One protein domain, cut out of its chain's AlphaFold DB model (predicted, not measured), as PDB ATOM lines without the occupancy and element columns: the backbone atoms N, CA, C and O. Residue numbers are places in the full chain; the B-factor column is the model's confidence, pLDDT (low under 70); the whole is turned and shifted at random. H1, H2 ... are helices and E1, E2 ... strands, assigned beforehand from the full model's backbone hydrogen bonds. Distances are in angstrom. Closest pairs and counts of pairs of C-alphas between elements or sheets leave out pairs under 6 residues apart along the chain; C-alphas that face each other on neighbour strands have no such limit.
ATOM      1  N   VAL A  71     -22.423  26.289  14.606       97.44
ATOM      2  CA  VAL A  71     -23.154  25.197  15.268       97.44
ATOM      3  C   VAL A  71     -24.464  25.748  15.824       97.44
ATOM      4  O   VAL A  71     -24.458  26.769  16.498       97.44
ATOM      5  N   TYR A  72     -25.593  25.093  15.571       97.19
ATOM      6  CA  TYR A  72     -26.901  25.549  16.050       97.19
ATOM      7  C   TYR A  72     -27.404  24.658  17.181       97.19
ATOM      8  O   TYR A  72     -27.361  23.437  17.065       97.19
ATOM      9  N   GLY A  73     -27.903  25.263  18.258       95.75
ATOM     10  CA  GLY A  73     -28.467  24.511  19.379       95.75
ATOM     11  C   GLY A  73     -28.728  25.360  20.618       95.75
ATOM     12  O   GLY A  73     -28.423  26.558  20.651       95.75
ATOM     13  N   ALA A  74     -29.313  24.732  21.634       94.00
ATOM     14  CA  ALA A  74     -29.470  25.314  22.961       94.00
ATOM     15  C   ALA A  74     -28.174  25.141  23.765       94.00
ATOM     16  O   ALA A  74     -27.488  24.133  23.612       94.00
ATOM     17  N   ALA A  75     -27.866  26.074  24.670       93.25
ATOM     18  CA  ALA A  75     -26.687  25.950  25.534       93.25
ATOM     19  C   ALA A  75     -26.729  24.666  26.382       93.25
ATOM     20  O   ALA A  75     -25.726  23.972  26.496       93.25
ATOM     21  N   ARG A  76     -27.909  24.305  26.910       93.44
ATOM     22  CA  ARG A  76     -28.104  23.098  27.734       93.44
ATOM     23  C   ARG A  76     -27.777  21.785  27.007       93.44
ATOM     24  O   ARG A  76     -27.508  20.789  27.665       93.44
ATOM     25  N   ASP A  77     -27.832  21.793  25.676       96.06
ATOM     26  CA  ASP A  77     -27.630  20.615  24.826       96.06
ATOM     27  C   ASP A  77     -26.196  20.571  24.253       96.06
ATOM     28  O   ASP A  77     -25.825  19.631  23.550       96.06
ATOM     29  N   LEU A  78     -25.373  21.585  24.549       94.94
ATOM     30  CA  LEU A  78     -24.020  21.758  24.025       94.94
ATOM     31  C   LEU A  78     -23.014  21.831  25.189       94.94
ATOM     32  O   LEU A  78     -22.864  22.887  25.801       94.94
ATOM     33  N   PRO A  79     -22.271  20.751  25.490       89.94
ATOM     34  CA  PRO A  79     -21.430  20.678  26.692       89.94
ATOM     35  C   PRO A  79     -20.292  21.710  26.720       89.94
ATOM     36  O   PRO A  79     -19.866  22.133  27.790       89.94
ATOM     37  N   ASP A  80     -19.820  22.142  25.548       91.94
ATOM     38  CA  ASP A  80     -18.733  23.116  25.413       91.94
ATOM     39  C   ASP A  80     -19.230  24.574  25.306       91.94
ATOM     40  O   ASP A  80     -18.425  25.489  25.094       91.94
ATOM     41  N   ALA A  81     -20.543  24.816  25.416       91.50
ATOM     42  CA  ALA A  81     -21.142  26.141  25.282       91.50
ATOM     43  C   ALA A  81     -20.894  27.024  26.506       91.50
ATOM     44  O   ALA A  81     -21.239  26.700  27.640       91.50
ATOM     45  N   TRP A  82     -20.318  28.201  26.269       89.44
ATOM     46  CA  TRP A  82     -20.184  29.230  27.288       89.44
ATOM     47  C   TRP A  82     -21.472  30.028  27.401       89.44
ATOM     48  O   TRP A  82     -21.842  30.761  26.481       89.44
ATOM     49  N   GLU A  83     -22.126  29.932  28.557       81.06
ATOM     50  CA  GLU A  83     -23.319  30.729  28.819       81.06
ATOM     51  C   GLU A  83     -23.011  32.241  28.779       81.06
ATOM     52  O   GLU A  83     -22.053  32.697  29.419       81.06
ATOM     53  N   PRO A  84     -23.809  33.027  28.033       72.38
ATOM     54  CA  PRO A  84     -23.569  34.438  27.752       72.38
ATOM     55  C   PRO A  84     -24.055  35.391  28.845       72.38
ATOM     56  O   PRO A  84     -24.185  36.572  28.548       72.38
ATOM     57  N   GLU A  85     -24.345  34.913  30.061       70.88
ATOM     58  CA  GLU A  85     -25.125  35.597  31.115       70.88
ATOM     59  C   GLU A  85     -24.788  37.087  31.318       70.88
ATOM     60  O   GLU A  85     -25.676  37.905  31.539       70.88
ATOM     61  N   GLU A  86     -23.518  37.467  31.171       67.38
ATOM     62  CA  GLU A  86     -23.027  38.838  31.372       67.38
ATOM     63  C   GLU A  86     -23.239  39.785  30.169       67.38
ATOM     64  O   GLU A  86     -22.975  40.983  30.269       67.38
ATOM     65  N   LEU A  87     -23.685  39.268  29.021       65.56
ATOM     66  CA  LEU A  87     -23.835  39.985  27.744       65.56
ATOM     67  C   LEU A  87     -25.272  39.979  27.207       65.56
ATOM     68  O   LEU A  87     -25.529  40.491  26.110       65.56
ATOM     69  N   VAL A  88     -26.203  39.390  27.956       65.69
ATOM     70  CA  VAL A  88     -27.586  39.218  27.520       65.69
ATOM     71  C   VAL A  88     -28.482  40.351  28.014       65.69
ATOM     72  O   VAL A  88     -28.405  40.763  29.169       65.69
ATOM     73  N   ALA A  89     -29.432  40.774  27.180       62.28
ATOM     74  CA  ALA A  89     -30.687  41.326  27.676       62.28
ATOM     75  C   ALA A  89     -31.506  40.208  28.380       62.28
ATOM     76  O   ALA A  89     -32.021  39.321  27.694       62.28
ATOM     77  N   PRO A  90     -31.693  40.235  29.719       59.88
ATOM     78  CA  PRO A  90     -32.148  39.070  30.501       59.88
ATOM     79  C   PRO A  90     -33.489  38.460  30.076       59.88
ATOM     80  O   PRO A  90     -33.762  37.300  30.354       59.88
ATOM     81  N   ARG A  91     -34.348  39.231  29.401       66.12
ATOM     82  CA  ARG A  91     -35.702  38.801  29.017       66.12
ATOM     83  C   ARG A  91     -35.754  37.900  27.778       66.12
ATOM     84  O   ARG A  91     -36.822  37.379  27.480       66.12
ATOM     85  N   LEU A  92     -34.651  37.749  27.043       71.75
ATOM     86  CA  LEU A  92     -34.618  37.044  25.752       71.75
ATOM     87  C   LEU A  92     -33.747  35.778  25.762       71.75
ATOM     88  O   LEU A  92     -33.575  35.141  24.723       71.75
ATOM     89  N   TRP A  93     -33.202  35.398  26.921       83.56
ATOM     90  CA  TRP A  93     -32.288  34.266  27.054       83.56
ATOM     91  C   TRP A  93     -32.739  33.246  28.077       83.56
ATOM     92  O   TRP A  93     -33.235  33.572  29.151       83.56
ATOM     93  N   SER A  94     -32.471  31.997  27.733       87.38
ATOM     94  CA  SER A  94     -32.445  30.856  28.628       87.38
ATOM     95  C   SER A  94     -31.449  29.848  28.059       87.38
ATOM     96  O   SER A  94     -31.181  29.861  26.855       87.38
ATOM     97  N   ALA A  95     -30.979  28.903  28.873       88.62
ATOM     98  CA  ALA A  95     -30.162  27.794  28.377       88.62
ATOM     99  C   ALA A  95     -30.894  26.919  27.331       88.62
ATOM    100  O   ALA A  95     -30.256  26.130  26.640       88.62
ATOM    101  N   ALA A  96     -32.219  27.076  27.194       91.31
ATOM    102  CA  ALA A  96     -33.070  26.437  26.192       91.31
ATOM    103  C   ALA A  96     -33.136  27.184  24.849       91.31
ATOM    104  O   ALA A  96     -33.654  26.644  23.872       91.31
ATOM    105  N   THR A  97     -32.681  28.438  24.793       91.19
ATOM    106  CA  THR A  97     -32.815  29.276  23.602       91.19
ATOM    107  C   THR A  97     -31.912  28.750  22.487       91.19
ATOM    108  O   THR A  97     -30.694  28.693  22.639       91.19
ATOM    109  N   HIS A  98     -32.502  28.399  21.341       93.81
ATOM    110  CA  HIS A  98     -31.753  27.996  20.150       93.81
ATOM    111  C   HIS A  98     -31.095  29.203  19.481       93.81
ATOM    112  O   HIS A  98     -31.775  30.100  18.976       93.81
ATOM    113  N   ILE A  99     -29.764  29.199  19.452       94.69
ATOM    114  CA  ILE A  99     -28.944  30.211  18.781       94.69
ATOM    115  C   ILE A  99     -27.842  29.553  17.948       94.69
ATOM    116  O   ILE A  99     -27.614  28.343  18.028       94.69
ATOM    117  N   ALA A 100     -27.155  30.368  17.150       97.00
ATOM    118  CA  ALA A 100     -25.905  29.976  16.519       97.00
ATOM    119  C   ALA A 100     -24.720  30.153  17.484       97.00
ATOM    120  O   ALA A 100     -24.624  31.143  18.217       97.00
ATOM    121  N   TRP A 101     -23.779  29.224  17.407       96.94
ATOM    122  CA  TRP A 101     -22.555  29.143  18.188       96.94
ATOM    123  C   TRP A 101     -21.351  29.095  17.260       96.94
ATOM    124  O   TRP A 101     -21.387  28.480  16.194       96.94
ATOM    125  N   GLN A 102     -20.271  29.728  17.692       96.94
ATOM    126  CA  GLN A 102     -18.996  29.751  17.002       96.94
ATOM    127  C   GLN A 102     -17.973  28.958  17.806       96.94
ATOM    128  O   GLN A 102     -17.813  29.172  19.010       96.94
ATOM    129  N   SER A 103     -17.231  28.078  17.132       96.69
ATOM    130  CA  SER A 103     -16.084  27.433  17.762       96.69
ATOM    131  C   SER A 103     -14.991  28.457  18.055       96.69
ATOM    132  O   SER A 103     -14.596  29.240  17.189       96.69
ATOM    133  N   ALA A 104     -14.479  28.394  19.277       95.50
ATOM    134  CA  ALA A 104     -13.395  29.210  19.781       95.50
ATOM    135  C   ALA A 104     -12.382  28.340  20.537       95.50
ATOM    136  O   ALA A 104     -12.601  27.146  20.771       95.50
ATOM    137  N   ARG A 105     -11.269  28.951  20.938       95.38
ATOM    138  CA  ARG A 105     -10.264  28.325  21.796       95.38
ATOM    139  C   ARG A 105     -10.159  29.085  23.107       95.38
ATOM    140  O   ARG A 105      -9.888  30.282  23.085       95.38
ATOM    141  N   ASP A 106     -10.339  28.401  24.228       92.25
ATOM    142  CA  ASP A 106     -10.041  28.977  25.537       92.25
ATOM    143  C   ASP A 106      -8.545  29.326  25.605       92.25
ATOM    144  O   ASP A 106      -7.680  28.501  25.298       92.25
ATOM    145  N   LEU A 107      -8.241  30.574  25.952       88.69
ATOM    146  CA  LEU A 107      -6.898  31.140  25.882       88.69
ATOM    147  C   LEU A 107      -5.934  30.478  26.875       88.69
ATOM    148  O   LEU A 107      -4.745  30.370  26.582       88.69
ATOM    149  N   PHE A 108      -6.429  30.045  28.036       88.38
ATOM    150  CA  PHE A 108      -5.591  29.552  29.130       88.38
ATOM    151  C   PHE A 108      -5.397  28.038  29.078       88.38
ATOM    152  O   PHE A 108      -4.292  27.541  29.271       88.38
ATOM    153  N   THR A 109      -6.469  27.300  28.811       90.88
ATOM    154  CA  THR A 109      -6.477  25.834  28.754       90.88
ATOM    155  C   THR A 109      -6.187  25.306  27.353       90.88
ATOM    156  O   THR A 109      -5.846  24.138  27.187       90.88
ATOM    157  N   GLY A 110      -6.358  26.141  26.325       91.50
ATOM    158  CA  GLY A 110      -6.215  25.752  24.930       91.50
ATOM    159  C   GLY A 110      -7.328  24.841  24.408       91.50
ATOM    160  O   GLY A 110      -7.236  24.426  23.250       91.50
ATOM    161  N   ARG A 111      -8.343  24.523  25.225       94.31
ATOM    162  CA  ARG A 111      -9.470  23.656  24.856       94.31
ATOM    163  C   ARG A 111     -10.387  24.342  23.850       94.31
ATOM    164  O   ARG A 111     -10.498  25.569  23.826       94.31
ATOM    165  N   ARG A 112     -11.053  23.538  23.020       95.69
ATOM    166  CA  ARG A 112     -12.135  24.026  22.161       95.69
ATOM    167  C   ARG A 112     -13.342  24.346  23.035       95.69
ATOM    168  O   ARG A 112     -13.671  23.568  23.920       95.69
ATOM    169  N   VAL A 113     -13.967  25.484  22.772       95.56
ATOM    170  CA  VAL A 113     -15.204  25.925  23.423       95.56
ATOM    171  C   VAL A 113     -16.149  26.499  22.370       95.56
ATOM    172  O   VAL A 113     -15.728  26.799  21.247       95.56
ATOM    173  N   LEU A 114     -17.418  26.660  22.721       96.19
ATOM    174  CA  LEU A 114     -18.424  27.309  21.891       96.19
ATOM    175  C   LEU A 114     -18.812  28.642  22.529       96.19
ATOM    176  O   LEU A 114     -19.209  28.701  23.690       96.19
ATOM    177  N   VAL A 115     -18.709  29.719  21.755       94.62
ATOM    178  CA  VAL A 115     -19.171  31.052  22.159       94.62
ATOM    179  C   VAL A 115     -20.376  31.459  21.314       94.62
ATOM    180  O   VAL A 115     -20.481  31.029  20.163       94.62
ATOM    181  N   PRO A 116     -21.295  32.285  21.831       94.56
ATOM    182  CA  PRO A 116     -22.448  32.720  21.057       94.56
ATOM    183  C   PRO A 116     -22.018  33.466  19.793       94.56
ATOM    184  O   PRO A 116     -21.295  34.463  19.865       94.56
ATOM    185  N   ALA A 117     -22.508  33.047  18.627       95.69
ATOM    186  CA  ALA A 117     -22.143  33.674  17.358       95.69
ATOM    187  C   ALA A 117     -22.603  35.141  17.285       95.69
ATOM    188  O   ALA A 117     -21.925  35.958  16.671       95.69
ATOM    189  N   GLN A 118     -23.692  35.501  17.977       92.62
ATOM    190  CA  GLN A 118     -24.168  36.889  18.117       92.62
ATOM    191  C   GLN A 118     -23.155  37.809  18.813       92.62
ATOM    192  O   GLN A 118     -23.125  39.008  18.559       92.62
ATOM    193  N   ALA A 119     -22.292  37.265  19.676       90.38
ATOM    194  CA  ALA A 119     -21.217  38.040  20.283       90.38
ATOM    195  C   ALA A 119     -20.025  38.223  19.336       90.38
ATOM    196  O   ALA A 119     -19.172  39.068  19.594       90.38
ATOM    197  N   VAL A 120     -19.945  37.456  18.245       93.50
ATOM    198  CA  VAL A 120     -18.809  37.437  17.316       93.50
ATOM    199  C   VAL A 120     -19.127  38.195  16.034       93.50
ATOM    200  O   VAL A 120     -18.360  39.077  15.647       93.50
ATOM    201  N   TYR A 121     -20.277  37.910  15.431       96.06
ATOM    202  CA  TYR A 121     -20.636  38.335  14.085       96.06
ATOM    203  C   TYR A 121     -21.807  39.320  14.048       96.06
ATOM    204  O   TYR A 121     -22.689  39.301  14.904       96.06
ATOM    205  N   CYS A 122     -21.836  40.127  12.988       95.44
ATOM    206  CA  CYS A 122     -22.934  41.010  12.607       95.44
ATOM    207  C   CYS A 122     -23.196  40.845  11.098       95.44
ATOM    208  O   CYS A 122     -22.694  41.632  10.294       95.44
ATOM    209  N   PRO A 123     -23.884  39.764  10.684       95.69
ATOM    210  CA  PRO A 123     -24.110  39.483   9.274       95.69
ATOM    211  C   PRO A 123     -25.108  40.467   8.645       95.69
ATOM    212  O   PRO A 123     -26.051  40.891   9.317       95.69
ATOM    213  N   PRO A 124     -24.967  40.772   7.342       94.56
ATOM    214  CA  PRO A 124     -25.956  41.545   6.605       94.56
ATOM    215  C   PRO A 124     -27.309  40.840   6.534       94.56
ATOM    216  O   PRO A 124     -27.440  39.635   6.765       94.56
ATOM    217  N   ARG A 125     -28.336  41.593   6.122       89.75
ATOM    218  CA  ARG A 125     -29.635  41.012   5.759       89.75
ATOM    219  C   ARG A 125     -29.440  39.920   4.704       89.75
ATOM    220  O   ARG A 125     -28.734  40.133   3.724       89.75
ATOM    221  N   GLY A 126     -30.075  38.769   4.915       91.19
ATOM    222  CA  GLY A 126     -29.913  37.587   4.063       91.19
ATOM    223  C   GLY A 126     -28.710  36.703   4.414       91.19
ATOM    224  O   GLY A 126     -28.570  35.633   3.831       91.19
ATOM    225  N   GLY A 127     -27.866  37.106   5.371       92.75
ATOM    226  CA  GLY A 127     -26.864  36.228   5.974       92.75
ATOM    227  C   GLY A 127     -27.483  35.144   6.870       92.75
ATOM    228  O   GLY A 127     -28.695  35.153   7.114       92.75
ATOM    229  N   PRO A 128     -26.669  34.202   7.382       95.38
ATOM    230  CA  PRO A 128     -27.170  33.117   8.216       95.38
ATOM    231  C   PRO A 128     -27.800  33.665   9.510       95.38
ATOM    232  O   PRO A 128     -27.236  34.574  10.132       95.38
ATOM    233  N   PRO A 129     -28.959  33.135   9.939       94.81
ATOM    234  CA  PRO A 129     -29.618  33.593  11.153       94.81
ATOM    235  C   PRO A 129     -28.778  33.221  12.376       94.81
ATOM    236  O   PRO A 129     -28.334  32.089  12.497       94.81
ATOM    237  N   LEU A 130     -28.597  34.140  13.327       95.31
ATOM    238  CA  LEU A 130     -27.840  33.852  14.558       95.31
ATOM    239  C   LEU A 130     -28.734  33.466  15.752       95.31
ATOM    240  O   LEU A 130     -28.239  33.276  16.865       95.31
ATOM    241  N   GLY A 131     -30.044  33.346  15.528       92.12
ATOM    242  CA  GLY A 131     -31.068  33.174  16.561       92.12
ATOM    243  C   GLY A 131     -31.739  34.496  16.969       92.12
ATOM    244  O   GLY A 131     -31.465  35.537  16.364       92.12
ATOM    245  N   PRO A 132     -32.636  34.480  17.973       89.50
ATOM    246  CA  PRO A 132     -33.247  35.697  18.511       89.50
ATOM    247  C   PRO A 132     -32.170  36.628  19.074       89.50
ATOM    248  O   PRO A 132     -31.233  36.151  19.711       89.50
ATOM    249  N   ALA A 133     -32.309  37.941  18.852       81.75
ATOM    250  CA  ALA A 133     -31.341  38.968  19.251       81.75
ATOM    251  C   ALA A 133     -31.267  39.141  20.782       81.75
ATOM    252  O   ALA A 133     -31.758  40.117  21.347       81.75
ATOM    253  N   ALA A 134     -30.676  38.158  21.455       83.69
ATOM    254  CA  ALA A 134     -30.544  38.098  22.903       83.69
ATOM    255  C   ALA A 134     -29.236  38.743  23.379       83.69
ATOM    256  O   ALA A 134     -29.165  39.242  24.500       83.69
ATOM    257  N   ILE A 135     -28.205  38.759  22.528       84.44
ATOM    258  CA  ILE A 135     -26.849  39.166  22.898       84.44
ATOM    259  C   ILE A 135     -26.439  40.376  22.066       84.44
ATOM    260  O   ILE A 135     -26.564  40.380  20.840       84.44
ATOM    261  N   ARG A 136     -25.921  41.412  22.731       82.12
ATOM    262  CA  ARG A 136     -25.441  42.614  22.044       82.12
ATOM    263  C   ARG A 136     -24.102  42.338  21.359       82.12
ATOM    264  O   ARG A 136     -23.112  42.029  22.019       82.12
ATOM    265  N   TRP A 137     -24.058  42.536  20.047       88.06
ATOM    266  CA  TRP A 137     -22.811  42.549  19.288       88.06
ATOM    267  C   TRP A 137     -22.032  43.863  19.497       88.06
ATOM    268  O   TRP A 137     -22.619  44.934  19.657       88.06
ATOM    269  N   SER A 138     -20.698  43.784  19.489       86.50
ATOM    270  CA  SER A 138     -19.787  44.940  19.468       86.50
ATOM    271  C   SER A 138     -18.464  44.578  18.790       86.50
ATOM    272  O   SER A 138     -18.145  43.395  18.662       86.50
ATOM    273  N   THR A 139     -17.666  45.575  18.411       86.38
ATOM    274  CA  THR A 139     -16.301  45.405  17.874       86.38
ATOM    275  C   THR A 139     -15.248  45.166  18.961       86.38
ATOM    276  O   THR A 139     -14.086  44.921  18.656       86.38
ATOM    277  N   ASN A 140     -15.632  45.190  20.242       84.06
ATOM    278  CA  ASN A 140     -14.695  44.992  21.343       84.06
ATOM    279  C   ASN A 140     -13.975  43.642  21.238       84.06
ATOM    280  O   ASN A 140     -14.588  42.604  20.969       84.06
ATOM    281  N   GLY A 141     -12.668  43.683  21.497       85.12
ATOM    282  CA  GLY A 141     -11.791  42.520  21.427       85.12
ATOM    283  C   GLY A 141     -11.444  42.085  20.004       85.12
ATOM    284  O   GLY A 141     -10.823  41.036  19.861       85.12
ATOM    285  N   MET A 142     -11.842  42.832  18.969       90.00
ATOM    286  CA  MET A 142     -11.400  42.565  17.602       90.00
ATOM    287  C   MET A 142      -9.995  43.114  17.343       90.00
ATOM    288  O   MET A 142      -9.563  44.081  17.967       90.00
ATOM    289  N   GLY A 143      -9.277  42.442  16.448       91.44
ATOM    290  CA  GLY A 143      -7.975  42.867  15.965       91.44
ATOM    291  C   GLY A 143      -7.664  42.229  14.617       91.44
ATOM    292  O   GLY A 143      -7.860  41.022  14.439       91.44
ATOM    293  N   ALA A 144      -7.156  43.024  13.677       91.88
ATOM    294  CA  ALA A 144      -6.633  42.544  12.402       91.88
ATOM    295  C   ALA A 144      -5.160  42.912  12.208       91.88
ATOM    296  O   ALA A 144      -4.755  44.051  12.426       91.88
ATOM    297  N   HIS A 145      -4.341  41.944  11.788       92.31
ATOM    298  CA  HIS A 145      -2.918  42.172  11.525       92.31
ATOM    299  C   HIS A 145      -2.316  41.055  10.646       92.31
ATOM    300  O   HIS A 145      -2.765  39.910  10.744       92.31
ATOM    301  N   PRO A 146      -1.260  41.315   9.844       90.12
ATOM    302  CA  PRO A 146      -0.564  40.257   9.095       90.12
ATOM    303  C   PRO A 146       0.047  39.174   9.995       90.12
ATOM    304  O   PRO A 146       0.189  38.023   9.607       90.12
ATOM    305  N   VAL A 230     -10.708  32.815  22.237       94.00
ATOM    306  CA  VAL A 230     -10.187  33.391  21.001       94.00
ATOM    307  C   VAL A 230     -10.934  32.774  19.833       94.00
ATOM    308  O   VAL A 230     -10.933  31.553  19.660       94.00
ATOM    309  N   VAL A 231     -11.538  33.627  19.015       94.88
ATOM    310  CA  VAL A 231     -12.169  33.260  17.750       94.88
ATOM    311  C   VAL A 231     -11.311  33.793  16.613       94.88
ATOM    312  O   VAL A 231     -10.977  34.974  16.593       94.88
ATOM    313  N   GLU A 232     -10.964  32.939  15.658       94.62
ATOM    314  CA  GLU A 232     -10.205  33.325  14.468       94.62
ATOM    315  C   GLU A 232     -11.168  33.442  13.284       94.62
ATOM    316  O   GLU A 232     -11.637  32.444  12.739       94.62
ATOM    317  N   LEU A 233     -11.524  34.677  12.926       94.81
ATOM    318  CA  LEU A 233     -12.551  34.958  11.927       94.81
ATOM    319  C   LEU A 233     -11.990  34.802  10.510       94.81
ATOM    320  O   LEU A 233     -12.660  34.212   9.664       94.81
ATOM    321  N   ALA A 234     -10.753  35.244  10.275       94.00
ATOM    322  CA  ALA A 234     -10.051  35.109   8.999       94.00
ATOM    323  C   ALA A 234      -8.539  34.924   9.200       94.00
ATOM    324  O   ALA A 234      -7.999  35.310  10.237       94.00
ATOM    325  N   GLN A 235      -7.881  34.328   8.204       91.50
ATOM    326  CA  GLN A 235      -6.417  34.188   8.117       91.50
ATOM    327  C   GLN A 235      -5.833  34.970   6.941       91.50
ATOM    328  O   GLN A 235      -4.706  35.437   7.015       91.50
ATOM    329  N   GLU A 236      -6.634  35.152   5.892       87.94
ATOM    330  CA  GLU A 236      -6.288  35.895   4.689       87.94
ATOM    331  C   GLU A 236      -7.376  36.947   4.416       87.94
ATOM    332  O   GLU A 236      -8.557  36.682   4.667       87.94
ATOM    333  N   PRO A 237      -7.017  38.140   3.907       86.00
ATOM    334  CA  PRO A 237      -5.647  38.609   3.648       86.00
ATOM    335  C   PRO A 237      -4.888  39.043   4.921       86.00
ATOM    336  O   PRO A 237      -3.731  39.441   4.847       86.00
ATOM    337  N   LEU A 238      -5.553  39.026   6.081       91.88
ATOM    338  CA  LEU A 238      -4.983  39.292   7.401       91.88
ATOM    339  C   LEU A 238      -5.533  38.271   8.397       91.88
ATOM    340  O   LEU A 238      -6.672  37.810   8.251       91.88
ATOM    341  N   HIS A 239      -4.789  38.014   9.473       94.62
ATOM    342  CA  HIS A 239      -5.391  37.386  10.639       94.62
ATOM    343  C   HIS A 239      -6.376  38.367  11.259       94.62
ATOM    344  O   HIS A 239      -5.974  39.446  11.689       94.62
ATOM    345  N   VAL A 240      -7.643  37.973  11.327       95.25
ATOM    346  CA  VAL A 240      -8.699  38.718  12.011       95.25
ATOM    347  C   VAL A 240      -9.187  37.880  13.173       95.25
ATOM    348  O   VAL A 240      -9.688  36.768  12.992       95.25
ATOM    349  N   ILE A 241      -9.028  38.407  14.378       95.00
ATOM    350  CA  ILE A 241      -9.283  37.691  15.619       95.00
ATOM    351  C   ILE A 241     -10.274  38.478  16.455       95.00
ATOM    352  O   ILE A 241     -10.256  39.704  16.467       95.00
ATOM    353  N   LYS A 242     -11.126  37.756  17.179       92.62
ATOM    354  CA  LYS A 242     -11.925  38.308  18.261       92.62
ATOM    355  C   LYS A 242     -11.617  37.599  19.568       92.62
ATOM    356  O   LYS A 242     -11.755  36.381  19.675       92.62
ATOM    357  N   VAL A 243     -11.247  38.378  20.572       90.19
ATOM    358  CA  VAL A 243     -11.121  37.940  21.955       90.19
ATOM    359  C   VAL A 243     -12.454  38.163  22.660       90.19
ATOM    360  O   VAL A 243     -12.915  39.288  22.837       90.19
ATOM    361  N   PHE A 244     -13.077  37.068  23.067       87.56
ATOM    362  CA  PHE A 244     -14.311  37.039  23.830       87.56
ATOM    363  C   PHE A 244     -13.994  36.822  25.310       87.56
ATOM    364  O   PHE A 244     -13.599  35.731  25.717       87.56
ATOM    365  N   ALA A 245     -14.164  37.869  26.115       84.44
ATOM    366  CA  ALA A 245     -13.929  37.843  27.556       84.44
ATOM    367  C   ALA A 245     -15.155  38.409  28.297       84.44
ATOM    368  O   ALA A 245     -15.199  39.615  28.567       84.44
TER     369      ALA A 245
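This is residues 71 to 146 and 230 to 245 of the 254 residues of the protein "YcaO domain-containing protein" of Deltaproteobacteria bacterium (UniProt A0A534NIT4). With little regular structure, two small antiparallel sheets, E1-E2-E3 and E4-E6-E5, meet where E2 and E5 come together, with short H1 near the middle and long loops, residues 74 to 98 and 121 to 141, making much of the rest. Of 92 printed residues, 35 are in named elements, mostly strand, ordered E1 E2 E3 H1 E4 E5 E6. It is compact, radius of gyration of the C-alphas 13.2 A, spanning 40 by 35 by 21 A.

E1, residues 71 to 73, E2, 99 to 106, and E3, 112 to 116, form a meander, each strand the antiparallel neighbour of the one before; within hydrogen-bond range are N 71 and O 101, 2.9 A, and N 102 and O 115, 2.8 A. H1, residues 117 to 120, is at this sheet's level, height 2.6 A; it is too short for an O i to N i+4 pair, but its one O i to N i+3 pair is within range. E4, residues 142 to 145, and E5, 230 to 234, are edge strands beside E6, 239 to 244, with N 143 and O 241 2.9 A and N 231 and O 242 2.8 A apart. H1 only grazes this sheet. The closest C-alphas of E2 and E5, Ala 104 and Val 231, are 4.7 A apart.

E1 begins at C-alpha 71 (-23.154, 25.197, 15.268). E2, 20.1 A long, bends by 55 degrees at residue 103. E6, 15.9 A, ends at C-alpha 244 (-14.311, 37.039, 23.830).

Residues 147 to 229 are not printed; C-alphas 146 and 230 are 16.8 A apart. The links E1 to E2 and H1 to E4 are long. Residues 86 to 91 have pLDDT under 70.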